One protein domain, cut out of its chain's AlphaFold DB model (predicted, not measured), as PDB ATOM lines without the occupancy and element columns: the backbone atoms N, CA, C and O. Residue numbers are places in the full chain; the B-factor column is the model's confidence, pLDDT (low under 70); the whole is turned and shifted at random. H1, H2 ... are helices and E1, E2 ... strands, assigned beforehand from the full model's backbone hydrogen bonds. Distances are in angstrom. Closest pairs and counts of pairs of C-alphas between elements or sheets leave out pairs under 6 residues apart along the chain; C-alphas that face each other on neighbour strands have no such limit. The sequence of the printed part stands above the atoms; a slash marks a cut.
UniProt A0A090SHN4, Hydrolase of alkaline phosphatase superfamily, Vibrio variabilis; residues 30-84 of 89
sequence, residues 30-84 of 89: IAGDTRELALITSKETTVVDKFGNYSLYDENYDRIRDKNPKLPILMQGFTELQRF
ATOM      1  N   ILE A  30      80.413  65.534 125.972       75.62
ATOM      2  CA  ILE A  30      81.342  65.083 124.933       75.62
ATOM      3  C   ILE A  30      81.269  66.075 123.782       75.62
ATOM      4  O   ILE A  30      80.178  66.411 123.321       75.62
ATOM      5  N   ALA A  31      82.429  66.523 123.328       79.69
ATOM      6  CA  ALA A  31      82.606  67.288 122.108       79.69
ATOM      7  C   ALA A  31      83.733  66.645 121.302       79.69
ATOM      8  O   ALA A  31      84.665  66.104 121.883       79.69
ATOM      9  N   GLY A  32      83.669  66.685 119.981       74.44
ATOM     10  CA  GLY A  32      84.754  66.175 119.154       74.44
ATOM     11  C   GLY A  32      84.316  65.841 117.744       74.44
ATOM     12  O   GLY A  32      83.166  66.066 117.364       74.44
ATOM     13  N   ASP A  33      85.262  65.314 116.986       69.62
ATOM     14  CA  ASP A  33      85.107  64.945 115.589       69.62
ATOM     15  C   ASP A  33      85.580  63.498 115.348       69.62
ATOM     16  O   ASP A  33      85.662  62.678 116.261       69.62
ATOM     17  N   THR A  34      85.854  63.145 114.093       65.06
ATOM     18  CA  THR A  34      86.304  61.793 113.720       65.06
ATOM     19  C   THR A  34      87.738  61.463 114.147       65.06
ATOM     20  O   THR A  34      88.168  60.313 114.016       65.06
ATOM     21  N   ARG A  35      88.512  62.446 114.612       70.06
ATOM     22  CA  ARG A  35      89.924  62.303 114.974       70.06
ATOM     23  C   ARG A  35      90.129  62.383 116.476       70.06
ATOM     24  O   ARG A  35      90.929  61.604 116.998       70.06
ATOM     25  N   GLU A  36      89.415  63.285 117.141       76.56
ATOM     26  CA  GLU A  36      89.627  63.611 118.550       76.56
ATOM     27  C   GLU A  36      88.310  63.788 119.308       76.56
ATOM     28  O   GLU A  36      87.328  64.322 118.792       76.56
ATOM     29  N   LEU A  37      88.309  63.364 120.573       80.94
ATOM     30  CA  LEU A  37      87.189  63.498 121.494       80.94
ATOM     31  C   LEU A  37      87.609  64.166 122.792       80.94
ATOM     32  O   LEU A  37      88.501  63.695 123.488       80.94
ATOM     33  N   ALA A  38      86.892  65.219 123.154       85.56
ATOM     34  CA  ALA A  38      86.973  65.916 124.421       85.56
ATOM     35  C   ALA A  38      85.815  65.496 125.338       85.56
ATOM     36  O   ALA A  38      84.644  65.785 125.084       85.56
ATOM     37  N   LEU A  39      86.157  64.841 126.440       83.94
ATOM     38  CA  LEU A  39      85.279  64.599 127.573       83.94
ATOM     39  C   LEU A  39      85.448  65.739 128.577       83.94
ATOM     40  O   LEU A  39      86.470  65.836 129.257       83.94
ATOM     41  N   ILE A  40      84.428  66.575 128.693       85.19
ATOM     42  CA  ILE A  40      84.416  67.748 129.559       85.19
ATOM     43  C   ILE A  40      83.614  67.406 130.814       85.19
ATOM     44  O   ILE A  40      82.430  67.068 130.746       85.19
ATOM     45  N   THR A  41      84.254  67.490 131.974       83.00
ATOM     46  CA  THR A  41      83.600  67.382 133.283       83.00
ATOM     47  C   THR A  41      83.698  68.718 134.014       83.00
ATOM     48  O   THR A  41      84.384  69.630 133.567       83.00
ATOM     49  N   SER A  42      83.056  68.845 135.174       80.38
ATOM     50  CA  SER A  42      83.131  70.077 135.969       80.38
ATOM     51  C   SER A  42      84.506  70.354 136.592       80.38
ATOM     52  O   SER A  42      84.650  71.377 137.242       80.38
ATOM     53  N   LYS A  43      85.463  69.419 136.514       81.88
ATOM     54  CA  LYS A  43      86.784  69.541 137.161       81.88
ATOM     55  C   LYS A  43      87.955  69.370 136.204       81.88
ATOM     56  O   LYS A  43      89.062  69.790 136.507       81.88
ATOM     57  N   GLU A  44      87.735  68.641 135.120       85.75
ATOM     58  CA  GLU A  44      88.792  68.233 134.206       85.75
ATOM     59  C   GLU A  44      88.229  68.007 132.809       85.75
ATOM     60  O   GLU A  44      87.091  67.546 132.646       85.75
ATOM     61  N   THR A  45      89.063  68.281 131.814       87.25
ATOM     62  CA  THR A  45      88.799  67.978 130.413       87.25
ATOM     63  C   THR A  45      89.800  66.938 129.938       87.25
ATOM     64  O   THR A  45      91.007  67.146 130.011       87.25
ATOM     65  N   THR A  46      89.313  65.798 129.456       86.56
ATOM     66  CA  THR A  46      90.147  64.753 128.849       86.56
ATOM     67  C   THR A  46      89.974  64.797 127.343       86.56
ATOM     68  O   THR A  46      88.883  64.522 126.857       86.56
ATOM     69  N   VAL A  47      91.036  65.105 126.608       86.62
ATOM     70  CA  VAL A  47      91.070  64.979 125.148       86.62
ATOM     71  C   VAL A  47      91.742  63.659 124.804       86.62
ATOM     72  O   VAL A  47      92.825  63.387 125.318       86.62
ATOM     73  N   VAL A  48      91.111  62.835 123.973       82.06
ATOM     74  CA  VAL A  48      91.659  61.568 123.489       82.06
ATOM     75  C   VAL A  48      91.604  61.529 121.967       82.06
ATOM     76  O   VAL A  48      90.611  61.949 121.372       82.06
ATOM     77  N   ASP A  49      92.652  61.020 121.335       77.75
ATOM     78  CA  ASP A  49      92.648  60.757 119.900       77.75
ATOM     79  C   ASP A  49      92.135  59.340 119.589       77.75
ATOM     80  O   ASP A  49      91.970  58.482 120.464       77.75
ATOM     81  N   LYS A  50      91.899  59.069 118.303       70.31
ATOM     82  CA  LYS A  50      91.513  57.737 117.806       70.31
ATOM     83  C   LYS A  50      92.559  56.632 118.036       70.31
ATOM     84  O   LYS A  50      92.248  55.461 117.841       70.31
ATOM     85  N   PHE A  51      93.791  56.993 118.383       73.31
ATOM     86  CA  PHE A  51      94.893  56.069 118.642       73.31
ATOM     87  C   PHE A  51      95.066  55.768 120.141       73.31
ATOM     88  O   PHE A  51      95.892  54.934 120.501       73.31
ATOM     89  N   GLY A  52      94.268  56.399 121.011       70.50
ATOM     90  CA  GLY A  52      94.318  56.227 122.461       70.50
ATOM     91  C   GLY A  52      95.314  57.141 123.178       70.50
ATOM     92  O   GLY A  52      95.456  57.027 124.397       70.50
ATOM     93  N   ASN A  53      95.977  58.065 122.474       81.31
ATOM     94  CA  ASN A  53      96.762  59.109 123.126       81.31
ATOM     95  C   ASN A  53      95.814  60.101 123.790       81.31
ATOM     96  O   ASN A  53      94.779  60.458 123.227       81.31
ATOM     97  N   TYR A  54      96.182  60.579 124.976       84.12
ATOM     98  CA  TYR A  54      95.343  61.498 125.730       84.12
ATOM     99  C   TYR A  54      96.113  62.708 126.246       84.12
ATOM    100  O   TYR A  54      97.323  62.675 126.476       84.12
ATOM    101  N   SER A  55      95.376  63.790 126.463       87.25
ATOM    102  CA  SER A  55      95.821  64.965 127.200       87.25
ATOM    103  C   SER A  55      94.745  65.372 128.195       87.25
ATOM    104  O   SER A  55      93.567  65.450 127.849       87.25
ATOM    105  N   LEU A  56      95.156  65.602 129.439       87.75
ATOM    106  CA  LEU A  56      94.271  66.035 130.508       87.75
ATOM    107  C   LEU A  56      94.505  67.513 130.804       87.75
ATOM    108  O   LEU A  56      95.652  67.953 130.881       87.75
ATOM    109  N   TYR A  57      93.417  68.244 130.992       88.44
ATOM    110  CA  TYR A  57      93.413  69.662 131.312       88.44
ATOM    111  C   TYR A  57      92.591  69.905 132.577       88.44
ATOM    112  O   TYR A  57      91.576  69.232 132.790       88.44
ATOM    113  N   ASP A  58      93.031  70.839 133.415       87.00
ATOM    114  CA  ASP A  58      92.248  71.321 134.552       87.00
ATOM    115  C   ASP A  58      91.171  72.341 134.123       87.00
ATOM    116  O   ASP A  58      90.908  72.546 132.935       87.00
ATOM    117  N   GLU A  59      90.505  72.954 135.101       85.69
ATOM    118  CA  GLU A  59      89.478  73.978 134.881       85.69
ATOM    119  C   GLU A  59      90.008  75.283 134.264       85.69
ATOM    120  O   GLU A  59      89.239  76.007 133.631       85.69
ATOM    121  N   ASN A  60      91.311  75.549 134.388       87.88
ATOM    122  CA  ASN A  60      91.997  76.700 133.797       87.88
ATOM    123  C   ASN A  60      92.601  76.374 132.424       87.88
ATOM    124  O   ASN A  60      93.246  77.227 131.819       87.88
ATOM    125  N   TYR A  61      92.350  75.163 131.911       82.44
ATOM    126  CA  TYR A  61      92.916  74.644 130.669       82.44
ATOM    127  C   TYR A  61      94.437  74.407 130.731       82.44
ATOM    128  O   TYR A  61      95.102  74.307 129.696       82.44
ATOM    129  N   ASP A  62      94.990  74.229 131.932       87.88
ATOM    130  CA  ASP A  62      96.389  73.862 132.129       87.88
ATOM    131  C   ASP A  62      96.581  72.348 132.018       87.88
ATOM    132  O   ASP A  62      95.806  71.539 132.538       87.88
ATOM    133  N   ARG A  63      97.641  71.935 131.313       86.88
ATOM    134  CA  ARG A  63      97.893  70.517 131.025       86.88
ATOM    135  C   ARG A  63      98.397  69.778 132.264       86.88
ATOM    136  O   ARG A  63      99.513  70.008 132.728       86.88
ATOM    137  N   ILE A  64      97.634  68.784 132.709       86.19
ATOM    138  CA  ILE A  64      97.993  67.879 133.803       86.19
ATOM    139  C   ILE A  64      98.766  66.686 133.225       86.19
ATOM    140  O   ILE A  64      98.238  65.938 132.402       86.19
ATOM    141  N   ARG A  65     100.022  66.492 133.648       77.88
ATOM    142  CA  ARG A  65     100.900  65.427 133.118       77.88
ATOM    143  C   ARG A  65     100.888  64.127 133.933       77.88
ATOM    144  O   ARG A  65     101.085  63.070 133.352       77.88
ATOM    145  N   ASP A  66     100.588  64.190 135.230       70.06
ATOM    146  CA  ASP A  66     100.736  63.052 136.162       70.06
ATOM    147  C   ASP A  66      99.423  62.347 136.531       70.06
ATOM    148  O   ASP A  66      99.323  61.668 137.556       70.06
ATOM    149  N   LYS A  67      98.372  62.506 135.724       68.12
ATOM    150  CA  LYS A  67      97.053  61.960 136.051       68.12
ATOM    151  C   LYS A  67      96.547  61.030 134.962       68.12
ATOM    152  O   LYS A  67      96.323  61.436 133.827       68.12
ATOM    153  N   ASN A  68      96.319  59.778 135.352       66.38
ATOM    154  CA  ASN A  68      95.720  58.778 134.480       66.38
ATOM    155  C   ASN A  68      94.234  59.111 134.234       66.38
ATOM    156  O   ASN A  68      93.481  59.308 135.197       66.38
ATOM    157  N   PRO A  69      93.782  59.156 132.972       66.25
ATOM    158  CA  PRO A  69      92.405  59.450 132.625       66.25
ATOM    159  C   PRO A  69      91.513  58.269 132.993       66.25
ATOM    160  O   PRO A  69      91.925  57.105 133.004       66.25
ATOM    161  N   LYS A  70      90.237  58.552 133.247       64.44
ATOM    162  CA  LYS A  70      89.233  57.512 133.490       64.44
ATOM    163  C   LYS A  70      88.810  56.880 132.160       64.44
ATOM    164  O   LYS A  70      87.738  57.180 131.636       64.44
ATOM    165  N   LEU A  71      89.647  55.972 131.650       60.34
ATOM    166  CA  LEU A  71      89.442  55.182 130.423       60.34
ATOM    167  C   LEU A  71      88.010  54.631 130.227       60.34
ATOM    168  O   LEU A  71      87.511  54.706 129.102       60.34
ATOM    169  N   PRO A  72      87.290  54.144 131.263       63.84
ATOM    170  CA  PRO A  72      85.944  53.600 131.073       63.84
ATOM    171  C   PRO A  72      84.913  54.614 130.556       63.84
ATOM    172  O   PRO A  72      83.972  54.227 129.869       63.84
ATOM    173  N   ILE A  73      85.071  55.907 130.867       63.56
ATOM    174  CA  ILE A  73      84.115  56.945 130.447       63.56
ATOM    175  C   ILE A  73      84.325  57.305 128.971       63.56
ATOM    176  O   ILE A  73      83.358  57.519 128.243       63.56
ATOM    177  N   LEU A  74      85.576  57.297 128.505       64.69
ATOM    178  CA  LEU A  74      85.901  57.541 127.100       64.69
ATOM    179  C   LEU A  74      85.303  56.457 126.201       64.69
ATOM    180  O   LEU A  74      84.682  56.774 125.191       64.69
ATOM    181  N   MET A  75      85.400  55.186 126.604       67.56
ATOM    182  CA  MET A  75      84.812  54.067 125.852       67.56
ATOM    183  C   MET A  75      83.287  54.173 125.726       67.56
ATOM    184  O   MET A  75      82.730  53.867 124.670       67.56
ATOM    185  N   GLN A  76      82.602  54.663 126.765       64.94
ATOM    186  CA  GLN A  76      81.166  54.954 126.689       64.94
ATOM    187  C   GLN A  76      80.866  56.060 125.666       64.94
ATOM    188  O   GLN A  76      79.926  55.929 124.887       64.94
ATOM    189  N   GLY A  77      81.698  57.106 125.614       62.91
ATOM    190  CA  GLY A  77      81.597  58.171 124.617       62.91
ATOM    191  C   GLY A  77      81.807  57.706 123.175       62.91
ATOM    192  O   GLY A  77      81.014  58.041 122.296       62.91
ATOM    193  N   PHE A  78      82.818  56.869 122.936       64.38
ATOM    194  CA  PHE A  78      83.047  56.255 121.624       64.38
ATOM    195  C   PHE A  78      81.882  55.358 121.190       64.38
ATOM    196  O   PHE A  78      81.465  55.413 120.034       64.38
ATOM    197  N   THR A  79      81.321  54.577 122.116       62.47
ATOM    198  CA  THR A  79      80.170  53.700 121.841       62.47
ATOM    199  C   THR A  79      78.948  54.515 121.409       62.47
ATOM    200  O   THR A  79      78.237  54.139 120.478       62.47
ATOM    201  N   GLU A  80      78.724  55.667 122.043       63.00
ATOM    202  CA  GLU A  80      77.637  56.584 121.695       63.00
ATOM    203  C   GLU A  80      77.811  57.222 120.309       63.00
ATOM    204  O   GLU A  80      76.832  57.351 119.574       63.00
ATOM    205  N   LEU A  81      79.037  57.565 119.904       60.56
ATOM    206  CA  LEU A  81      79.309  58.095 118.562       60.56
ATOM    207  C   LEU A  81      79.228  57.028 117.471       60.56
ATOM    208  O   LEU A  81      78.756  57.302 116.368       60.56
ATOM    209  N   GLN A  82      79.620  55.793 117.780       62.25
ATOM    210  CA  GLN A  82      79.459  54.665 116.864       62.25
ATOM    211  C   GLN A  82      78.001  54.234 116.684       62.25
ATOM    212  O   GLN A  82      77.693  53.563 115.701       62.25
ATOM    213  N   ARG A  83      77.081  54.648 117.566       58.75
ATOM    214  CA  ARG A  83      75.663  54.256 117.502       58.75
ATOM    215  C   ARG A  83      74.973  54.647 116.188       58.75
ATOM    216  O   ARG A  83      74.014  53.988 115.801       58.75
ATOM    217  N   PHE A  84      75.456  55.684 115.502       57.84
ATOM    218  CA  PHE A  84      74.912  56.135 114.213       57.84
ATOM    219  C   PHE A  84      75.730  55.690 112.998       57.84
ATOM    220  O   PHE A  84      75.320  55.947 111.867       57.84
TER     221      PHE A  84
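Overview. This is residues 30 to 84 of the 89 residues of the protein "Hydrolase of alkaline phosphatase superfamily" of Vibrio variabilis (UniProt A0A090SHN4). A small twisted sheet of four strands has one helix, H1, over one face, crossing the strands; no named helix covers the other face. Beyond edge strand E4, residues 58 to 70 make a long loop that leads back to H1. The printed part has 55 residues, with four named strands and one named helix in the order E1, E2, E3, E4, H1 along the chain, and the sheet has the strand order E1, E2, E3, E4, antiparallel throughout. The class is mixed, helices and strands; the whole is compact, with a radius of gyration of the C-alphas of 10.9 A, yet elongated, spanning 33 by 21 by 18 A.

Arrangement. Start with the sheet: E1, residues 30 to 32, E2, 36 to 40, E3, 45 to 49, and E4, 54 to 57, form a meander, each strand the antiparallel neighbour of the one before, joined in hairpins by tight links. Look for N 31 and O 38 at 2.9 A between E1 and E2, N 37 and O 48 at 2.8 A between E2 and E3, and N 47 and O 55 at 2.8 A between E3 and E4. H1, residues 71 to 82, is on the sheet at a height of 9.9 A, making two layers, a helix on one face of a sheet. It lies over E1, E2 and, only just, with 3 C-alphas, E3. It runs only just across the strands, at 61 degrees to E2 on the local plane. Its closest C-alphas to E2 are Leu 74 and Leu 39, 7.1 A apart. In H1 every O i to N i+4 pair is within hydrogen-bond range.

Along the chain. Find C-alpha 30 at (81.342, 65.083, 124.933), where E1 begins its 6.8 A. E2 measures 12.9 A, E3 13.3 A and E4 10.1 A. H1 runs 16.8 A, from C-alpha 71 to C-alpha 82 at (79.459, 54.665, 116.864).

Size, cuts and confidence. The farthest C-alphas, of Asp 66 and Phe 84, are 34.6 A apart. The printed part has no cut; the link from E4 to H1 is long. Residues 33 to 34 and 67 to 84 have pLDDT under 70.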